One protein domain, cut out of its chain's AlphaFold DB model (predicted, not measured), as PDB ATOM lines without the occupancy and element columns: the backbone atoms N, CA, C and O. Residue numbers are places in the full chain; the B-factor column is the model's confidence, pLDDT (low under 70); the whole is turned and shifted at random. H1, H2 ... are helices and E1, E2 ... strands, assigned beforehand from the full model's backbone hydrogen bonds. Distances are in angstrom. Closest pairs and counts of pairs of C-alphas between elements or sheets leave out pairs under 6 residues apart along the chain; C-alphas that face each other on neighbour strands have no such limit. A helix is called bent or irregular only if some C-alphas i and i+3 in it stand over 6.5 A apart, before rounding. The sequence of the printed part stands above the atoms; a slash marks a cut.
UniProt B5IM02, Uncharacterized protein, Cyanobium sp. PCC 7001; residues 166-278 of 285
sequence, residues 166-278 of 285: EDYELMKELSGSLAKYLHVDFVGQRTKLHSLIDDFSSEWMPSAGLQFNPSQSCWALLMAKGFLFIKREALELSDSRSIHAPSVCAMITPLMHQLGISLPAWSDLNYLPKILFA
ATOM      1  N   GLU A 166     107.310  48.623 -32.371       84.94
ATOM      2  CA  GLU A 166     106.093  47.814 -32.340       84.94
ATOM      3  C   GLU A 166     105.816  47.285 -30.926       84.94
ATOM      4  O   GLU A 166     104.668  47.258 -30.487       84.94
ATOM      5  N   ASP A 167     106.864  46.940 -30.168       83.31
ATOM      6  CA  ASP A 167     106.723  46.541 -28.768       83.31
ATOM      7  C   ASP A 167     106.199  47.692 -27.896       83.31
ATOM      8  O   ASP A 167     105.341  47.478 -27.039       83.31
ATOM      9  N   TYR A 168     106.680  48.922 -28.106       81.25
ATOM     10  CA  TYR A 168     106.175  50.095 -27.380       81.25
ATOM     11  C   TYR A 168     104.719  50.405 -27.737       81.25
ATOM     12  O   TYR A 168     103.938  50.759 -26.852       81.25
ATOM     13  N   GLU A 169     104.349  50.284 -29.012       84.06
ATOM     14  CA  GLU A 169     102.981  50.510 -29.482       84.06
ATOM     15  C   GLU A 169     102.010  49.483 -28.896       84.06
ATOM     16  O   GLU A 169     100.998  49.875 -28.309       84.06
ATOM     17  N   LEU A 170     102.373  48.197 -28.944       84.94
ATOM     18  CA  LEU A 170     101.626  47.110 -28.311       84.94
ATOM     19  C   LEU A 170     101.427  47.374 -26.815       84.94
ATOM     20  O   LEU A 170     100.313  47.290 -26.299       84.94
ATOM     21  N   MET A 171     102.498  47.739 -26.106       82.69
ATOM     22  CA  MET A 171     102.412  48.015 -24.673       82.69
ATOM     23  C   MET A 171     101.545  49.234 -24.362       82.69
ATOM     24  O   MET A 171     100.780  49.208 -23.399       82.69
ATOM     25  N   LYS A 172     101.607  50.288 -25.180       81.62
ATOM     26  CA  LYS A 172     100.753  51.472 -25.030       81.62
ATOM     27  C   LYS A 172      99.272  51.126 -25.214       81.62
ATOM     28  O   LYS A 172      98.435  51.615 -24.452       81.62
ATOM     29  N   GLU A 173      98.945  50.297 -26.203       85.00
ATOM     30  CA  GLU A 173      97.580  49.818 -26.440       85.00
ATOM     31  C   GLU A 173      97.065  48.972 -25.267       85.00
ATOM     32  O   GLU A 173      95.965  49.218 -24.760       85.00
ATOM     33  N   LEU A 174      97.882  48.028 -24.788       82.62
ATOM     34  CA  LEU A 174      97.552  47.183 -23.640       82.62
ATOM     35  C   LEU A 174      97.317  48.012 -22.377       82.62
ATOM     36  O   LEU A 174      96.286  47.838 -21.726       82.62
ATOM     37  N   SER A 175      98.201  48.962 -22.059       78.00
ATOM     38  CA  SER A 175      98.031  49.863 -20.911       78.00
ATOM     39  C   SER A 175      96.737  50.679 -21.010       78.00
ATOM     40  O   SER A 175      96.000  50.795 -20.031       78.00
ATOM     41  N   GLY A 176      96.406  51.200 -22.198       79.44
ATOM     42  CA  GLY A 176      95.157  51.932 -22.423       79.44
ATOM     43  C   GLY A 176      93.904  51.067 -22.238       79.44
ATOM     44  O   GLY A 176      92.901  51.532 -21.688       79.44
ATOM     45  N   SER A 177      93.954  49.806 -22.666       82.06
ATOM     46  CA  SER A 177      92.854  48.846 -22.509       82.06
ATOM     47  C   SER A 177      92.693  48.388 -21.057       82.06
ATOM     48  O   SER A 177      91.575  48.343 -20.542       82.06
ATOM     49  N   LEU A 178      93.806  48.148 -20.362       77.94
ATOM     50  CA  LEU A 178      93.835  47.828 -18.935       77.94
ATOM     51  C   LEU A 178      93.284  48.966 -18.080       77.94
ATOM     52  O   LEU A 178      92.454  48.722 -17.207       77.94
ATOM     53  N   ALA A 179      93.675  50.209 -18.369       75.75
ATOM     54  CA  ALA A 179      93.135  51.379 -17.692       75.75
ATOM     55  C   ALA A 179      91.604  51.413 -17.791       75.75
ATOM     56  O   ALA A 179      90.918  51.537 -16.777       75.75
ATOM     57  N   LYS A 180      91.050  51.231 -18.999       76.06
ATOM     58  CA  LYS A 180      89.593  51.189 -19.213       76.06
ATOM     59  C   LYS A 180      88.928  50.064 -18.425       76.06
ATOM     60  O   LYS A 180      87.904  50.314 -17.800       76.06
ATOM     61  N   TYR A 181      89.510  48.866 -18.439       73.94
ATOM     62  CA  TYR A 181      88.997  47.712 -17.703       73.94
ATOM     63  C   TYR A 181      88.940  47.995 -16.193       73.94
ATOM     64  O   TYR A 181      87.891  47.873 -15.569       73.94
ATOM     65  N   LEU A 182      90.036  48.487 -15.615       70.88
ATOM     66  CA  LEU A 182      90.124  48.761 -14.179       70.88
ATOM     67  C   LEU A 182      89.285  49.976 -13.743       70.88
ATOM     68  O   LEU A 182      88.792  50.015 -12.616       70.88
ATOM     69  N   HIS A 183      89.068  50.961 -14.622       68.31
ATOM     70  CA  HIS A 183      88.160  52.083 -14.355       68.31
ATOM     71  C   HIS A 183      86.703  51.646 -14.144       68.31
ATOM     72  O   HIS A 183      85.986  52.326 -13.406       68.31
ATOM     73  N   VAL A 184      86.272  50.535 -14.753       58.00
ATOM     74  CA  VAL A 184      84.915  49.986 -14.580       58.00
ATOM     75  C   VAL A 184      84.744  49.352 -13.195       58.00
ATOM     76  O   VAL A 184      83.702  49.541 -12.571       58.00
ATOM     77  N   ASP A 185      85.782  48.700 -12.667       56.91
ATOM     78  CA  ASP A 185      85.706  47.965 -11.396       56.91
ATOM     79  C   ASP A 185      85.972  48.835 -10.150       56.91
ATOM     80  O   ASP A 185      85.489  48.535  -9.057       56.91
ATOM     81  N   PHE A 186      86.695  49.956 -10.283       54.50
ATOM     82  CA  PHE A 186      87.173  50.763  -9.143       54.50
ATOM     83  C   PHE A 186      86.514  52.147  -8.994       54.50
ATOM     84  O   PHE A 186      87.118  53.075  -8.449       54.50
ATOM     85  N   VAL A 187      85.253  52.307  -9.412       52.75
ATOM     86  CA  VAL A 187      84.516  53.596  -9.430       52.75
ATOM     87  C   VAL A 187      84.556  54.371  -8.088       52.75
ATOM     88  O   VAL A 187      84.483  55.600  -8.096       52.75
ATOM     89  N   GLY A 188      84.764  53.697  -6.948       53.84
ATOM     90  CA  GLY A 188      84.885  54.306  -5.612       53.84
ATOM     91  C   GLY A 188      86.301  54.646  -5.102       53.84
ATOM     92  O   GLY A 188      86.409  55.230  -4.028       53.84
ATOM     93  N   GLN A 189      87.388  54.301  -5.811       55.62
ATOM     94  CA  GLN A 189      88.781  54.482  -5.338       55.62
ATOM     95  C   GLN A 189      89.700  55.179  -6.364       55.62
ATOM     96  O   GLN A 189      90.864  54.813  -6.533       55.62
ATOM     97  N   ARG A 190      89.191  56.218  -7.040       55.31
ATOM     98  CA  ARG A 190      89.864  56.906  -8.165       55.31
ATOM     99  C   ARG A 190      91.328  57.300  -7.916       55.31
ATOM    100  O   ARG A 190      92.146  57.139  -8.814       55.31
ATOM    101  N   THR A 191      91.682  57.777  -6.721       55.50
ATOM    102  CA  THR A 191      93.054  58.225  -6.411       55.50
ATOM    103  C   THR A 191      94.070  57.082  -6.367       55.50
ATOM    104  O   THR A 191      95.212  57.289  -6.754       55.50
ATOM    105  N   LYS A 192      93.662  55.878  -5.939       61.56
ATOM    106  CA  LYS A 192      94.527  54.683  -5.918       61.56
ATOM    107  C   LYS A 192      94.625  54.001  -7.283       61.56
ATOM    108  O   LYS A 192      95.582  53.286  -7.552       61.56
ATOM    109  N   LEU A 193      93.624  54.203  -8.136       60.84
ATOM    110  CA  LEU A 193      93.596  53.626  -9.475       60.84
ATOM    111  C   LEU A 193      94.551  54.351 -10.433       60.84
ATOM    112  O   LEU A 193      95.248  53.693 -11.199       60.84
ATOM    113  N   HIS A 194      94.602  55.685 -10.377       62.53
ATOM    114  CA  HIS A 194      95.545  56.455 -11.193       62.53
ATOM    115  C   HIS A 194      96.996  56.096 -10.868       62.53
ATOM    116  O   HIS A 194      97.750  55.819 -11.792       62.53
ATOM    117  N   SER A 195      97.347  55.976  -9.581       67.50
ATOM    118  CA  SER A 195      98.683  55.510  -9.200       67.50
ATOM    119  C   SER A 195      98.965  54.108  -9.734       67.50
ATOM    120  O   SER A 195     100.027  53.894 -10.279       67.50
ATOM    121  N   LEU A 196      98.005  53.177  -9.696       64.75
ATOM    122  CA  LEU A 196      98.219  51.812 -10.196       64.75
ATOM    123  C   LEU A 196      98.486  51.749 -11.714       64.75
ATOM    124  O   LEU A 196      99.297  50.943 -12.161       64.75
ATOM    125  N   ILE A 197      97.787  52.564 -12.512       66.50
ATOM    126  CA  ILE A 197      97.976  52.623 -13.973       66.50
ATOM    127  C   ILE A 197      99.301  53.306 -14.319       66.50
ATOM    128  O   ILE A 197      99.996  52.856 -15.234       66.50
ATOM    129  N   ASP A 198      99.643  54.373 -13.598       68.75
ATOM    130  CA  ASP A 198     100.913  55.074 -13.764       68.75
ATOM    131  C   ASP A 198     102.073  54.164 -13.356       68.75
ATOM    132  O   ASP A 198     102.978  53.980 -14.164       68.75
ATOM    133  N   ASP A 199     101.976  53.498 -12.198       66.62
ATOM    134  CA  ASP A 199     102.923  52.489 -11.717       66.62
ATOM    135  C   ASP A 199     103.058  51.369 -12.755       66.62
ATOM    136  O   ASP A 199     104.158  51.030 -13.162       66.62
ATOM    137  N   PHE A 200     101.955  50.820 -13.281       67.19
ATOM    138  CA  PHE A 200     102.021  49.809 -14.342       67.19
ATOM    139  C   PHE A 200     102.754  50.329 -15.585       67.19
ATOM    140  O   PHE A 200     103.600  49.636 -16.150       67.19
ATOM    141  N   SER A 201     102.467  51.559 -16.001       66.06
ATOM    142  CA  SER A 201     103.084  52.156 -17.184       66.06
ATOM    143  C   SER A 201     104.565  52.486 -16.970       66.06
ATOM    144  O   SER A 201     105.343  52.342 -17.906       66.06
ATOM    145  N   SER A 202     104.988  52.893 -15.771       65.06
ATOM    146  CA  SER A 202     106.394  53.188 -15.461       65.06
ATOM    147  C   SER A 202     107.231  51.937 -15.216       65.06
ATOM    148  O   SER A 202     108.405  51.900 -15.583       65.06
ATOM    149  N   GLU A 203     106.635  50.912 -14.616       63.97
ATOM    150  CA  GLU A 203     107.324  49.696 -14.198       63.97
ATOM    151  C   GLU A 203     107.348  48.607 -15.265       63.97
ATOM    152  O   GLU A 203     108.340  47.892 -15.391       63.97
ATOM    153  N   TRP A 204     106.218  48.376 -15.942       65.88
ATOM    154  CA  TRP A 204     106.028  47.198 -16.794       65.88
ATOM    155  C   TRP A 204     106.290  47.499 -18.257       65.88
ATOM    156  O   TRP A 204     106.630  46.581 -19.014       65.88
ATOM    157  N   MET A 205     106.162  48.767 -18.654       64.31
ATOM    158  CA  MET A 205     106.577  49.177 -19.981       64.31
ATOM    159  C   MET A 205     108.100  49.242 -20.054       64.31
ATOM    160  O   MET A 205     108.780  49.612 -19.092       64.31
ATOM    161  N   PRO A 206     108.666  48.926 -21.222       61.75
ATOM    162  CA  PRO A 206     110.034  49.290 -21.501       61.75
ATOM    163  C   PRO A 206     110.252  50.792 -21.283       61.75
ATOM    164  O   PRO A 206     109.574  51.612 -21.894       61.75
ATOM    165  N   SER A 207     111.217  51.181 -20.452       59.84
ATOM    166  CA  SER A 207     111.727  52.553 -20.479       59.84
ATOM    167  C   SER A 207     112.694  52.699 -21.654       59.84
ATOM    168  O   SER A 207     113.552  51.829 -21.842       59.84
ATOM    169  N   ALA A 208     112.609  53.799 -22.404       55.50
ATOM    170  CA  ALA A 208     113.577  54.102 -23.455       55.50
ATOM    171  C   ALA A 208     114.998  54.220 -22.859       55.50
ATOM    172  O   ALA A 208     115.257  55.096 -22.035       55.50
ATOM    173  N   GLY A 209     115.916  53.328 -23.252       58.78
ATOM    174  CA  GLY A 209     117.303  53.305 -22.774       58.78
ATOM    175  C   GLY A 209     117.914  51.900 -22.701       58.78
ATOM    176  O   GLY A 209     117.256  50.906 -22.998       58.78
ATOM    177  N   LEU A 210     119.192  51.819 -22.304       50.06
ATOM    178  CA  LEU A 210     119.875  50.557 -21.975       50.06
ATOM    179  C   LEU A 210     119.170  49.896 -20.788       50.06
ATOM    180  O   LEU A 210     119.304  50.348 -19.652       50.06
ATOM    181  N   GLN A 211     118.414  48.831 -21.048       55.44
ATOM    182  CA  GLN A 211     117.810  48.039 -19.986       55.44
ATOM    183  C   GLN A 211     118.863  47.123 -19.373       55.44
ATOM    184  O   GLN A 211     119.363  46.191 -20.009       55.44
ATOM    185  N   PHE A 212     119.210  47.411 -18.118       54.41
ATOM    186  CA  PHE A 212     120.281  46.694 -17.435       54.41
ATOM    187  C   PHE A 212     119.848  45.313 -16.918       54.41
ATOM    188  O   PHE A 212     120.676  44.413 -16.789       54.41
ATOM    189  N   ASN A 213     118.551  45.112 -16.660       56.19
ATOM    190  CA  ASN A 213     118.008  43.830 -16.219       56.19
ATOM    191  C   ASN A 213     116.471  43.787 -16.409       56.19
ATOM    192  O   ASN A 213     115.787  44.573 -15.752       56.19
ATOM    193  N   PRO A 214     115.906  42.865 -17.213       52.53
ATOM    194  CA  PRO A 214     114.458  42.707 -17.423       52.53
ATOM    195  C   PRO A 214     113.714  42.156 -16.194       52.53
ATOM    196  O   PRO A 214     112.580  41.705 -16.288       52.53
ATOM    197  N   SER A 215     114.344  42.134 -15.015       53.97
ATOM    198  CA  SER A 215     113.783  41.516 -13.810       53.97
ATOM    199  C   SER A 215     112.407  42.043 -13.371       53.97
ATOM    200  O   SER A 215     111.759  41.348 -12.592       53.97
ATOM    201  N   GLN A 216     111.926  43.189 -13.873       56.66
ATOM    202  CA  GLN A 216     110.585  43.715 -13.560       56.66
ATOM    203  C   GLN A 216     109.887  44.327 -14.784       56.66
ATOM    204  O   GLN A 216     108.744  43.980 -15.075       56.66
ATOM    205  N   SER A 217     110.592  45.162 -15.546       60.38
ATOM    206  CA  SER A 217     110.111  45.720 -16.809       60.38
ATOM    207  C   SER A 217     110.189  44.679 -17.923       60.38
ATOM    208  O   SER A 217     111.164  43.936 -18.014       60.38
ATOM    209  N   CYS A 218     109.162  44.638 -18.774       74.69
ATOM    210  CA  CYS A 218     108.973  43.701 -19.892       74.69
ATOM    211  C   CYS A 218     108.246  42.379 -19.592       74.69
ATOM    212  O   CYS A 218     107.953  41.677 -20.552       74.69
ATOM    213  N   TRP A 219     107.849  42.035 -18.357       80.81
ATOM    214  CA  TRP A 219     107.040  40.813 -18.139       80.81
ATOM    215  C   TRP A 219     105.700  40.844 -18.882       80.81
ATOM    216  O   TRP A 219     105.327  39.851 -19.502       80.81
ATOM    217  N   ALA A 220     105.011  41.989 -18.898       81.19
ATOM    218  CA  ALA A 220     103.785  42.130 -19.686       81.19
ATOM    219  C   ALA A 220     104.058  41.988 -21.186       81.19
ATOM    220  O   ALA A 220     103.274  41.360 -21.887       81.19
ATOM    221  N   LEU A 221     105.190  42.510 -21.666       83.62
ATOM    222  CA  LEU A 221     105.593  42.366 -23.061       83.62
ATOM    223  C   LEU A 221     105.923  40.907 -23.410       83.62
ATOM    224  O   LEU A 221     105.515  40.423 -24.460       83.62
ATOM    225  N   LEU A 222     106.622  40.190 -22.527       86.75
ATOM    226  CA  LEU A 222     106.894  38.758 -22.671       86.75
ATOM    227  C   LEU A 222     105.583  37.969 -22.780       86.75
ATOM    228  O   LEU A 222     105.409  37.197 -23.722       86.75
ATOM    229  N   MET A 223     104.638  38.226 -21.876       88.25
ATOM    230  CA  MET A 223     103.311  37.609 -21.896       88.25
ATOM    231  C   MET A 223     102.519  37.963 -23.158       88.25
ATOM    232  O   MET A 223     101.925  37.077 -23.767       88.25
ATOM    233  N   ALA A 224     102.555  39.224 -23.593       87.44
ATOM    234  CA  ALA A 224     101.905  39.673 -24.823       87.44
ATOM    235  C   ALA A 224     102.497  39.010 -26.077       87.44
ATOM    236  O   ALA A 224     101.793  38.810 -27.062       87.44
ATOM    237  N   LYS A 225     103.773  38.612 -26.024       87.56
ATOM    238  CA  LYS A 225     104.432  37.804 -27.060       87.56
ATOM    239  C   LYS A 225     104.192  36.300 -26.920       87.56
ATOM    240  O   LYS A 225     104.696  35.544 -27.743       87.56
ATOM    241  N   GLY A 226     103.431  35.865 -25.915       90.31
ATOM    242  CA  GLY A 226     103.073  34.466 -25.678       90.31
ATOM    243  C   GLY A 226     104.003  33.712 -24.724       90.31
ATOM    244  O   GLY A 226     103.889  32.495 -24.625       90.31
ATOM    245  N   PHE A 227     104.930  34.381 -24.030       91.56
ATOM    246  CA  PHE A 227     105.739  33.743 -22.988       91.56
ATOM    247  C   PHE A 227     104.960  33.736 -21.668       91.56
ATOM    248  O   PHE A 227     104.934  34.722 -20.930       91.56
ATOM    249  N   LEU A 228     104.296  32.616 -21.379       92.88
ATOM    250  CA  LEU A 228     103.298  32.494 -20.306       92.88
ATOM    251  C   LEU A 228     103.894  31.993 -18.988       92.88
ATOM    252  O   LEU A 228     103.298  31.171 -18.288       92.88
ATOM    253  N   PHE A 229     105.067  32.523 -18.646       91.75
ATOM    254  CA  PHE A 229     105.749  32.273 -17.382       91.75
ATOM    255  C   PHE A 229     106.125  33.589 -16.699       91.75
ATOM    256  O   PHE A 229     106.342  34.606 -17.356       91.75
ATOM    257  N   ILE A 230     106.266  33.563 -15.375       87.69
ATOM    258  CA  ILE A 230     106.738  34.711 -14.590       87.69
ATOM    259  C   ILE A 230     107.681  34.264 -13.476       87.69
ATOM    260  O   ILE A 230     107.512  33.188 -12.907       87.69
ATOM    261  N   LYS A 231     108.676  35.087 -13.134       86.00
ATOM    262  CA  LYS A 231     109.521  34.832 -11.960       86.00
ATOM    263  C   LYS A 231     108.687  34.869 -10.680       86.00
ATOM    264  O   LYS A 231     107.965  35.831 -10.428       86.00
ATOM    265  N   ARG A 232     108.852  33.857  -9.836       84.62
ATOM    266  CA  ARG A 232     108.233  33.742  -8.515       84.62
ATOM    267  C   ARG A 232     108.541  34.951  -7.642       84.62
ATOM    268  O   ARG A 232     107.650  35.465  -6.976       84.62
ATOM    269  N   GLU A 233     109.765  35.468  -7.701       79.06
ATOM    270  CA  GLU A 233     110.175  36.632  -6.913       79.06
ATOM    271  C   GLU A 233     109.379  37.897  -7.261       79.06
ATOM    272  O   GLU A 233     109.209  38.751  -6.393       79.06
ATOM    273  N   ALA A 234     108.853  38.006  -8.491       76.06
ATOM    274  CA  ALA A 234     107.971  39.109  -8.883       76.06
ATOM    275  C   ALA A 234     106.619  39.067  -8.143       76.06
ATOM    276  O   ALA A 234     105.927  40.078  -8.069       76.06
ATOM    277  N   LEU A 235     106.256  37.909  -7.584       75.94
ATOM    278  CA  LEU A 235     105.004  37.663  -6.866       75.94
ATOM    279  C   LEU A 235     105.209  37.451  -5.359       75.94
ATOM    280  O   LEU A 235     104.241  37.489  -4.608       75.94
ATOM    281  N   GLU A 236     106.444  37.248  -4.894       72.25
ATOM    282  CA  GLU A 236     106.758  37.015  -3.475       72.25
ATOM    283  C   GLU A 236     107.307  38.246  -2.744       72.25
ATOM    284  O   GLU A 236     107.075  38.402  -1.543       72.25
ATOM    285  N   LEU A 237     108.059  39.121  -3.418       62.38
ATOM    286  CA  LEU A 237     108.721  40.241  -2.749       62.38
ATOM    287  C   LEU A 237     107.755  41.424  -2.594       62.38
ATOM    288  O   LEU A 237     107.419  42.101  -3.561       62.38
ATOM    289  N   SER A 238     107.321  41.688  -1.357       49.16
ATOM    290  CA  SER A 238     106.463  42.834  -1.023       49.16
ATOM    291  C   SER A 238     107.235  44.123  -0.728       49.16
ATOM    292  O   SER A 238     106.656  45.196  -0.867       49.16
ATOM    293  N   ASP A 239     108.519  44.044  -0.350       44.19
ATOM    294  CA  ASP A 239     109.175  45.149   0.379       44.19
ATOM    295  C   ASP A 239     110.433  45.729  -0.292       44.19
ATOM    296  O   ASP A 239     110.992  46.711   0.197       44.19
ATOM    297  N   SER A 240     110.910  45.164  -1.407       41.78
ATOM    298  CA  SER A 240     112.098  45.686  -2.095       41.78
ATOM    299  C   SER A 240     111.795  46.070  -3.542       41.78
ATOM    300  O   SER A 240     111.793  45.209  -4.421       41.78
ATOM    301  N   ARG A 241     111.686  47.389  -3.762       50.66
ATOM    302  CA  ARG A 241     111.445  48.116  -5.028       50.66
ATOM    303  C   ARG A 241     109.966  48.309  -5.374       50.66
ATOM    304  O   ARG A 241     109.092  47.724  -4.757       50.66
ATOM    305  N   SER A 242     109.738  49.238  -6.292       49.25
ATOM    306  CA  SER A 242     108.565  50.099  -6.464       49.25
ATOM    307  C   SER A 242     107.235  49.412  -6.828       49.25
ATOM    308  O   SER A 242     106.200  50.066  -6.785       49.25
ATOM    309  N   ILE A 243     107.221  48.084  -7.027       55.19
ATOM    310  CA  ILE A 243     105.998  47.281  -7.206       55.19
ATOM    311  C   ILE A 243     105.831  46.311  -6.057       55.19
ATOM    312  O   ILE A 243     106.658  45.424  -5.846       55.19
ATOM    313  N   HIS A 244     104.695  46.401  -5.382       62.25
ATOM    314  CA  HIS A 244     104.290  45.376  -4.441       62.25
ATOM    315  C   HIS A 244     103.743  44.161  -5.204       62.25
ATOM    316  O   HIS A 244     102.927  44.309  -6.115       62.25
ATOM    317  N   ALA A 245     104.133  42.951  -4.798       66.06
ATOM    318  CA  ALA A 245     103.582  41.689  -5.302       66.06
ATOM    319  C   ALA A 245     102.039  41.671  -5.485       66.06
ATOM    320  O   ALA A 245     101.573  41.201  -6.522       66.06
ATOM    321  N   PRO A 246     101.220  42.233  -4.566       65.38
ATOM    322  CA  PRO A 246      99.780  42.393  -4.781       65.38
ATOM    323  C   PRO A 246      99.402  43.153  -6.055       65.38
ATOM    324  O   PRO A 246      98.447  42.759  -6.719       65.38
ATOM    325  N   SER A 247     100.139  44.205  -6.423       67.12
ATOM    326  CA  SER A 247      99.904  44.954  -7.660       67.12
ATOM    327  C   SER A 247     100.224  44.095  -8.881       67.12
ATOM    328  O   SER A 247      99.455  44.080  -9.834       67.12
ATOM    329  N   VAL A 248     101.305  43.307  -8.835       70.56
ATOM    330  CA  VAL A 248     101.647  42.361  -9.908       70.56
ATOM    331  C   VAL A 248     100.533  41.324 -10.082       70.56
ATOM    332  O   VAL A 248     100.009  41.161 -11.182       70.56
ATOM    333  N   CYS A 249     100.087  40.696  -8.991       71.31
ATOM    334  CA  CYS A 249      98.966  39.753  -9.008       71.31
ATOM    335  C   CYS A 249      97.672  40.383  -9.550       71.31
ATOM    336  O   CYS A 249      96.981  39.769 -10.365       71.31
ATOM    337  N   ALA A 250      97.350  41.605  -9.114       71.44
ATOM    338  CA  ALA A 250      96.151  42.322  -9.535       71.44
ATOM    339  C   ALA A 250      96.165  42.670 -11.029       71.44
ATOM    340  O   ALA A 250      95.099  42.743 -11.632       71.44
ATOM    341  N   MET A 251      97.346  42.850 -11.629       77.19
ATOM    342  CA  MET A 251      97.491  43.232 -13.035       77.19
ATOM    343  C   MET A 251      97.569  42.044 -13.996       77.19
ATOM    344  O   MET A 251      97.129  42.172 -15.139       77.19
ATOM    345  N   ILE A 252      98.068  40.879 -13.564       82.44
ATOM    346  CA  ILE A 252      98.212  39.726 -14.467       82.44
ATOM    347  C   ILE A 252      96.853  39.222 -14.961       82.44
ATOM    348  O   ILE A 252      96.708  38.964 -16.149       82.44
ATOM    349  N   THR A 253      95.841  39.103 -14.095       83.44
ATOM    350  CA  THR A 253      94.530  38.571 -14.524       83.44
ATOM    351  C   THR A 253      93.848  39.472 -15.566       83.44
ATOM    352  O   THR A 253      93.479  38.963 -16.627       83.44
ATOM    353  N   PRO A 254      93.734  40.800 -15.350       84.06
ATOM    354  CA  PRO A 254      93.282  41.723 -16.386       84.06
ATOM    355  C   PRO A 254      94.116  41.643 -17.667       84.06
ATOM    356  O   PRO A 254      93.545  41.647 -18.753       84.06
ATOM    357  N   LEU A 255      95.446  41.523 -17.564       86.31
ATOM    358  CA  LEU A 255      96.318  41.385 -18.732       86.31
ATOM    359  C   LEU A 255      95.999  40.113 -19.525       86.31
ATOM    360  O   LEU A 255      95.822  40.190 -20.735       86.31
ATOM    361  N   MET A 256      95.866  38.963 -18.862       89.56
ATOM    362  CA  MET A 256      95.501  37.701 -19.518       89.56
ATOM    363  C   MET A 256      94.150  37.805 -20.219       89.56
ATOM    364  O   MET A 256      94.023  37.393 -21.369       89.56
ATOM    365  N   HIS A 257      93.166  38.433 -19.570       88.06
ATOM    366  CA  HIS A 257      91.865  38.688 -20.180       88.06
ATOM    367  C   HIS A 257      91.985  39.558 -21.443       88.06
ATOM    368  O   HIS A 257      91.393  39.226 -22.467       88.06
ATOM    369  N   GLN A 258      92.765  40.645 -21.400       88.31
ATOM    370  CA  GLN A 258      92.997  41.499 -22.576       88.31
ATOM    371  C   GLN A 258      93.720  40.763 -23.710       88.31
ATOM    372  O   GLN A 258      93.431  41.004 -24.877       88.31
ATOM    373  N   LEU A 259      94.619  39.834 -23.377       89.12
ATOM    374  CA  LEU A 259      95.303  38.982 -24.351       89.12
ATOM    375  C   LEU A 259      94.430  37.821 -24.864       89.12
ATOM    376  O   LEU A 259      94.881  37.050 -25.706       89.12
ATOM    377  N   GLY A 260      93.196  37.666 -24.367       91.94
ATOM    378  CA  GLY A 260      92.313  36.553 -24.728       91.94
ATOM    379  C   GLY A 260      92.788  35.195 -24.201       91.94
ATOM    380  O   GLY A 260      92.399  34.156 -24.731       91.94
ATOM    381  N   ILE A 261      93.630  35.188 -23.166       91.50
ATOM    382  CA  ILE A 261      94.218  33.983 -22.586       91.50
ATOM    383  C   ILE A 261      93.387  33.561 -21.379       91.50
ATOM    384  O   ILE A 261      93.321  34.255 -20.363       91.50
ATOM    385  N   SER A 262      92.752  32.393 -21.473       90.88
ATOM    386  CA  SER A 262      92.058  31.793 -20.337       90.88
ATOM    387  C   SER A 262      93.068  31.244 -19.334       90.88
ATOM    388  O   SER A 262      93.899  30.414 -19.700       90.88
ATOM    389  N   LEU A 263      92.959  31.646 -18.067       89.75
ATOM    390  CA  LEU A 263      93.767  31.066 -16.998       89.75
ATOM    391  C   LEU A 263      93.308  29.628 -16.712       89.75
ATOM    392  O   LEU A 263      92.170  29.424 -16.280       89.75
ATOM    393  N   PRO A 264      94.166  28.620 -16.933       90.25
ATOM    394  CA  PRO A 264      93.808  27.240 -16.664       90.25
ATOM    395  C   PRO A 264      93.708  26.987 -15.157       90.25
ATOM    396  O   PRO A 264      94.378  27.633 -14.355       90.25
ATOM    397  N   ALA A 265      92.913  25.990 -14.755       88.75
ATOM    398  CA  ALA A 265      92.740  25.643 -13.342       88.75
ATOM    399  C   ALA A 265      94.065  25.259 -12.651       88.75
ATOM    400  O   ALA A 265      94.251  25.542 -11.469       88.75
ATOM    401  N   TRP A 266      95.002  24.673 -13.400       87.81
ATOM    402  CA  TRP A 266      96.337  24.306 -12.924       87.81
ATOM    403  C   TRP A 266      97.342  25.469 -12.900       87.81
ATOM    404  O   TRP A 266      98.470  25.253 -12.476       87.81
ATOM    405  N   SER A 267      96.962  26.680 -13.326       89.44
ATOM    406  CA  SER A 267      97.832  27.865 -13.294       89.44
ATOM    407  C   SER A 267      98.397  28.117 -11.899       89.44
ATOM    408  O   SER A 267      97.643  28.129 -10.919       89.44
ATOM    409  N   ASP A 268      99.690  28.435 -11.813       86.75
ATOM    410  CA  ASP A 268     100.339  28.789 -10.546       86.75
ATOM    411  C   ASP A 268      99.676  30.003  -9.871       86.75
ATOM    412  O   ASP A 268      99.653  30.101  -8.640       86.75
ATOM    413  N   LEU A 269      99.035  30.894 -10.641       83.62
ATOM    414  CA  LEU A 269      98.288  32.035 -10.098       83.62
ATOM    415  C   LEU A 269      97.112  31.628  -9.207       83.62
ATOM    416  O   LEU A 269      96.769  32.370  -8.289       83.62
ATOM    417  N   ASN A 270      96.511  30.459  -9.433       82.94
ATOM    418  CA  ASN A 270      95.403  29.974  -8.604       82.94
ATOM    419  C   ASN A 270      95.883  29.458  -7.237       82.94
ATOM    420  O   ASN A 270      95.095  29.358  -6.288       82.94
ATOM    421  N   TYR A 271      97.169  29.120  -7.123       75.81
ATOM    422  CA  TYR A 271      97.777  28.569  -5.911       75.81
ATOM    423  C   TYR A 271      98.536  29.622  -5.110       75.81
ATOM    424  O   TYR A 271      98.543  29.570  -3.879       75.81
ATOM    425  N   LEU A 272      99.119  30.614  -5.780       72.44
ATOM    426  CA  LEU A 272      99.942  31.647  -5.159       72.44
ATOM    427  C   LEU A 272      99.267  32.398  -4.006       72.44
ATOM    428  O   LEU A 272      99.888  32.483  -2.949       72.44
ATOM    429  N   PRO A 273      98.010  32.878  -4.106       69.94
ATOM    430  CA  PRO A 273      97.346  33.510  -2.970       69.94
ATOM    431  C   PRO A 273      97.266  32.586  -1.748       69.94
ATOM    432  O   PRO A 273      97.432  33.035  -0.619       69.94
ATOM    433  N   LYS A 274      97.073  31.278  -1.955       71.69
ATOM    434  CA  LYS A 274      97.017  30.307  -0.855       71.69
ATOM    435  C   LYS A 274      98.372  30.158  -0.170       71.69
ATOM    436  O   LYS A 274      98.400  29.965   1.035       71.69
ATOM    437  N   ILE A 275      99.469  30.258  -0.920       67.62
ATOM    438  CA  ILE A 275     100.841  30.141  -0.402       67.62
ATOM    439  C   ILE A 275     101.275  31.444   0.278       67.62
ATOM    440  O   ILE A 275     101.765  31.424   1.404       67.62
ATOM    441  N   LEU A 276     101.062  32.583  -0.385       64.94
ATOM    442  CA  LEU A 276     101.492  33.905   0.074       64.94
ATOM    443  C   LEU A 276     100.692  34.395   1.285       64.94
ATOM    444  O   LEU A 276     101.249  35.041   2.171       64.94
ATOM    445  N   PHE A 277      99.395  34.080   1.329       67.56
ATOM    446  CA  PHE A 277      98.495  34.473   2.414       67.56
ATOM    447  C   PHE A 277      98.171  33.322   3.372       67.56
ATOM    448  O   PHE A 277      97.325  33.491   4.255       67.56
ATOM    449  N   ALA A 278      98.838  32.165   3.243       69.81
ATOM    450  CA  ALA A 278      98.777  31.143   4.281       69.81
ATOM    451  C   ALA A 278      99.194  31.777   5.618       69.81
ATOM    452  O   ALA A 278     100.206  32.489   5.668       69.81
TER     453      ALA A 278
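What this domain is: This is residues 166 to 278 of the 285 residues of an uncharacterized protein of Cyanobium sp. PCC 7001 (UniProt B5IM02). A helical hairpin, H1 and H2, makes one side of this model, and H5 crosses it at nearly a right angle, packing on H1 between the hairpin and H6 on the far side. Short H3 packs near the beginning of H1, short H4 packs on the beginning of H5, and the turn of the hairpin, residues 186 to 192, sticks out. The 113 printed residues hold six named helices and one named strand, in the order H1, H2, H3, E1, H4, H5, H6, and the class is mostly helix. The whole is compact, with a radius of gyration of the C-alphas of 13.9 A and spans of 38 by 36 by 30 A.

How they stand to each other: Start with H1, residues 166 to 185, the hub. With its residues 175 to 183 alone it touches H2, residues 190 to 203, and the closest C-alphas, of Ala 179 and Ile 197, are 6.2 A apart. The two form a helical hairpin at a shallow tilt of 18 degrees, opposite ways. H1 only just touches H3, residues 219 to 224, with 3 pairs of C-alphas within 8 A, the closest those of Met 171 and Leu 221 at 6.7 A. Look next at E1, residues 229 to 231, which pairs with no named strand, and at H4, residues 233 to 236. H5, residues 245 to 258, touches H4, with the C-alphas of Leu 235 and Ala 245 closest at 4.5 A. H5 also touches H1, about perpendicular at 78 degrees, with Leu 178 and Pro 254 the closest C-alphas at 6.6 A. H6, residues 268 to 276, is close to H5 but not clearly touching; their closest C-alphas, of Cys 249 and Leu 269, are 7.8 A apart. H6 is apart from H1, H2 and H3. In H3 every O i to N i+4 pair is within hydrogen-bond range, against 15 of 16 in H1, 9 of 10 in H2, 8 of 10 in H5 and 3 of 5 in H6, while H4 is too short for such a pair.

Where its parts are: Find C-alpha 166 at (106.093, 47.814, -32.340), from which H1 runs 29.2 A to C-alpha 185. H2 covers 19.8 A, H5 20.3 A. H6 runs 11.8 A to C-alpha 276 at (101.492, 33.905, 0.074), and is only just irregular: C-alphas 270 and 273 are 6.9 A apart.

The domain as a whole: The C-alphas farthest apart, of Glu 166 and Ala 278, are 40.9 A apart, and the printed part has no cut. The link from H2 to H3, residues 204 to 218, is long. Mean pLDDT of the printed part is 72.5; 51 residues are under 70, among them 183 to 217 and 237 to 247.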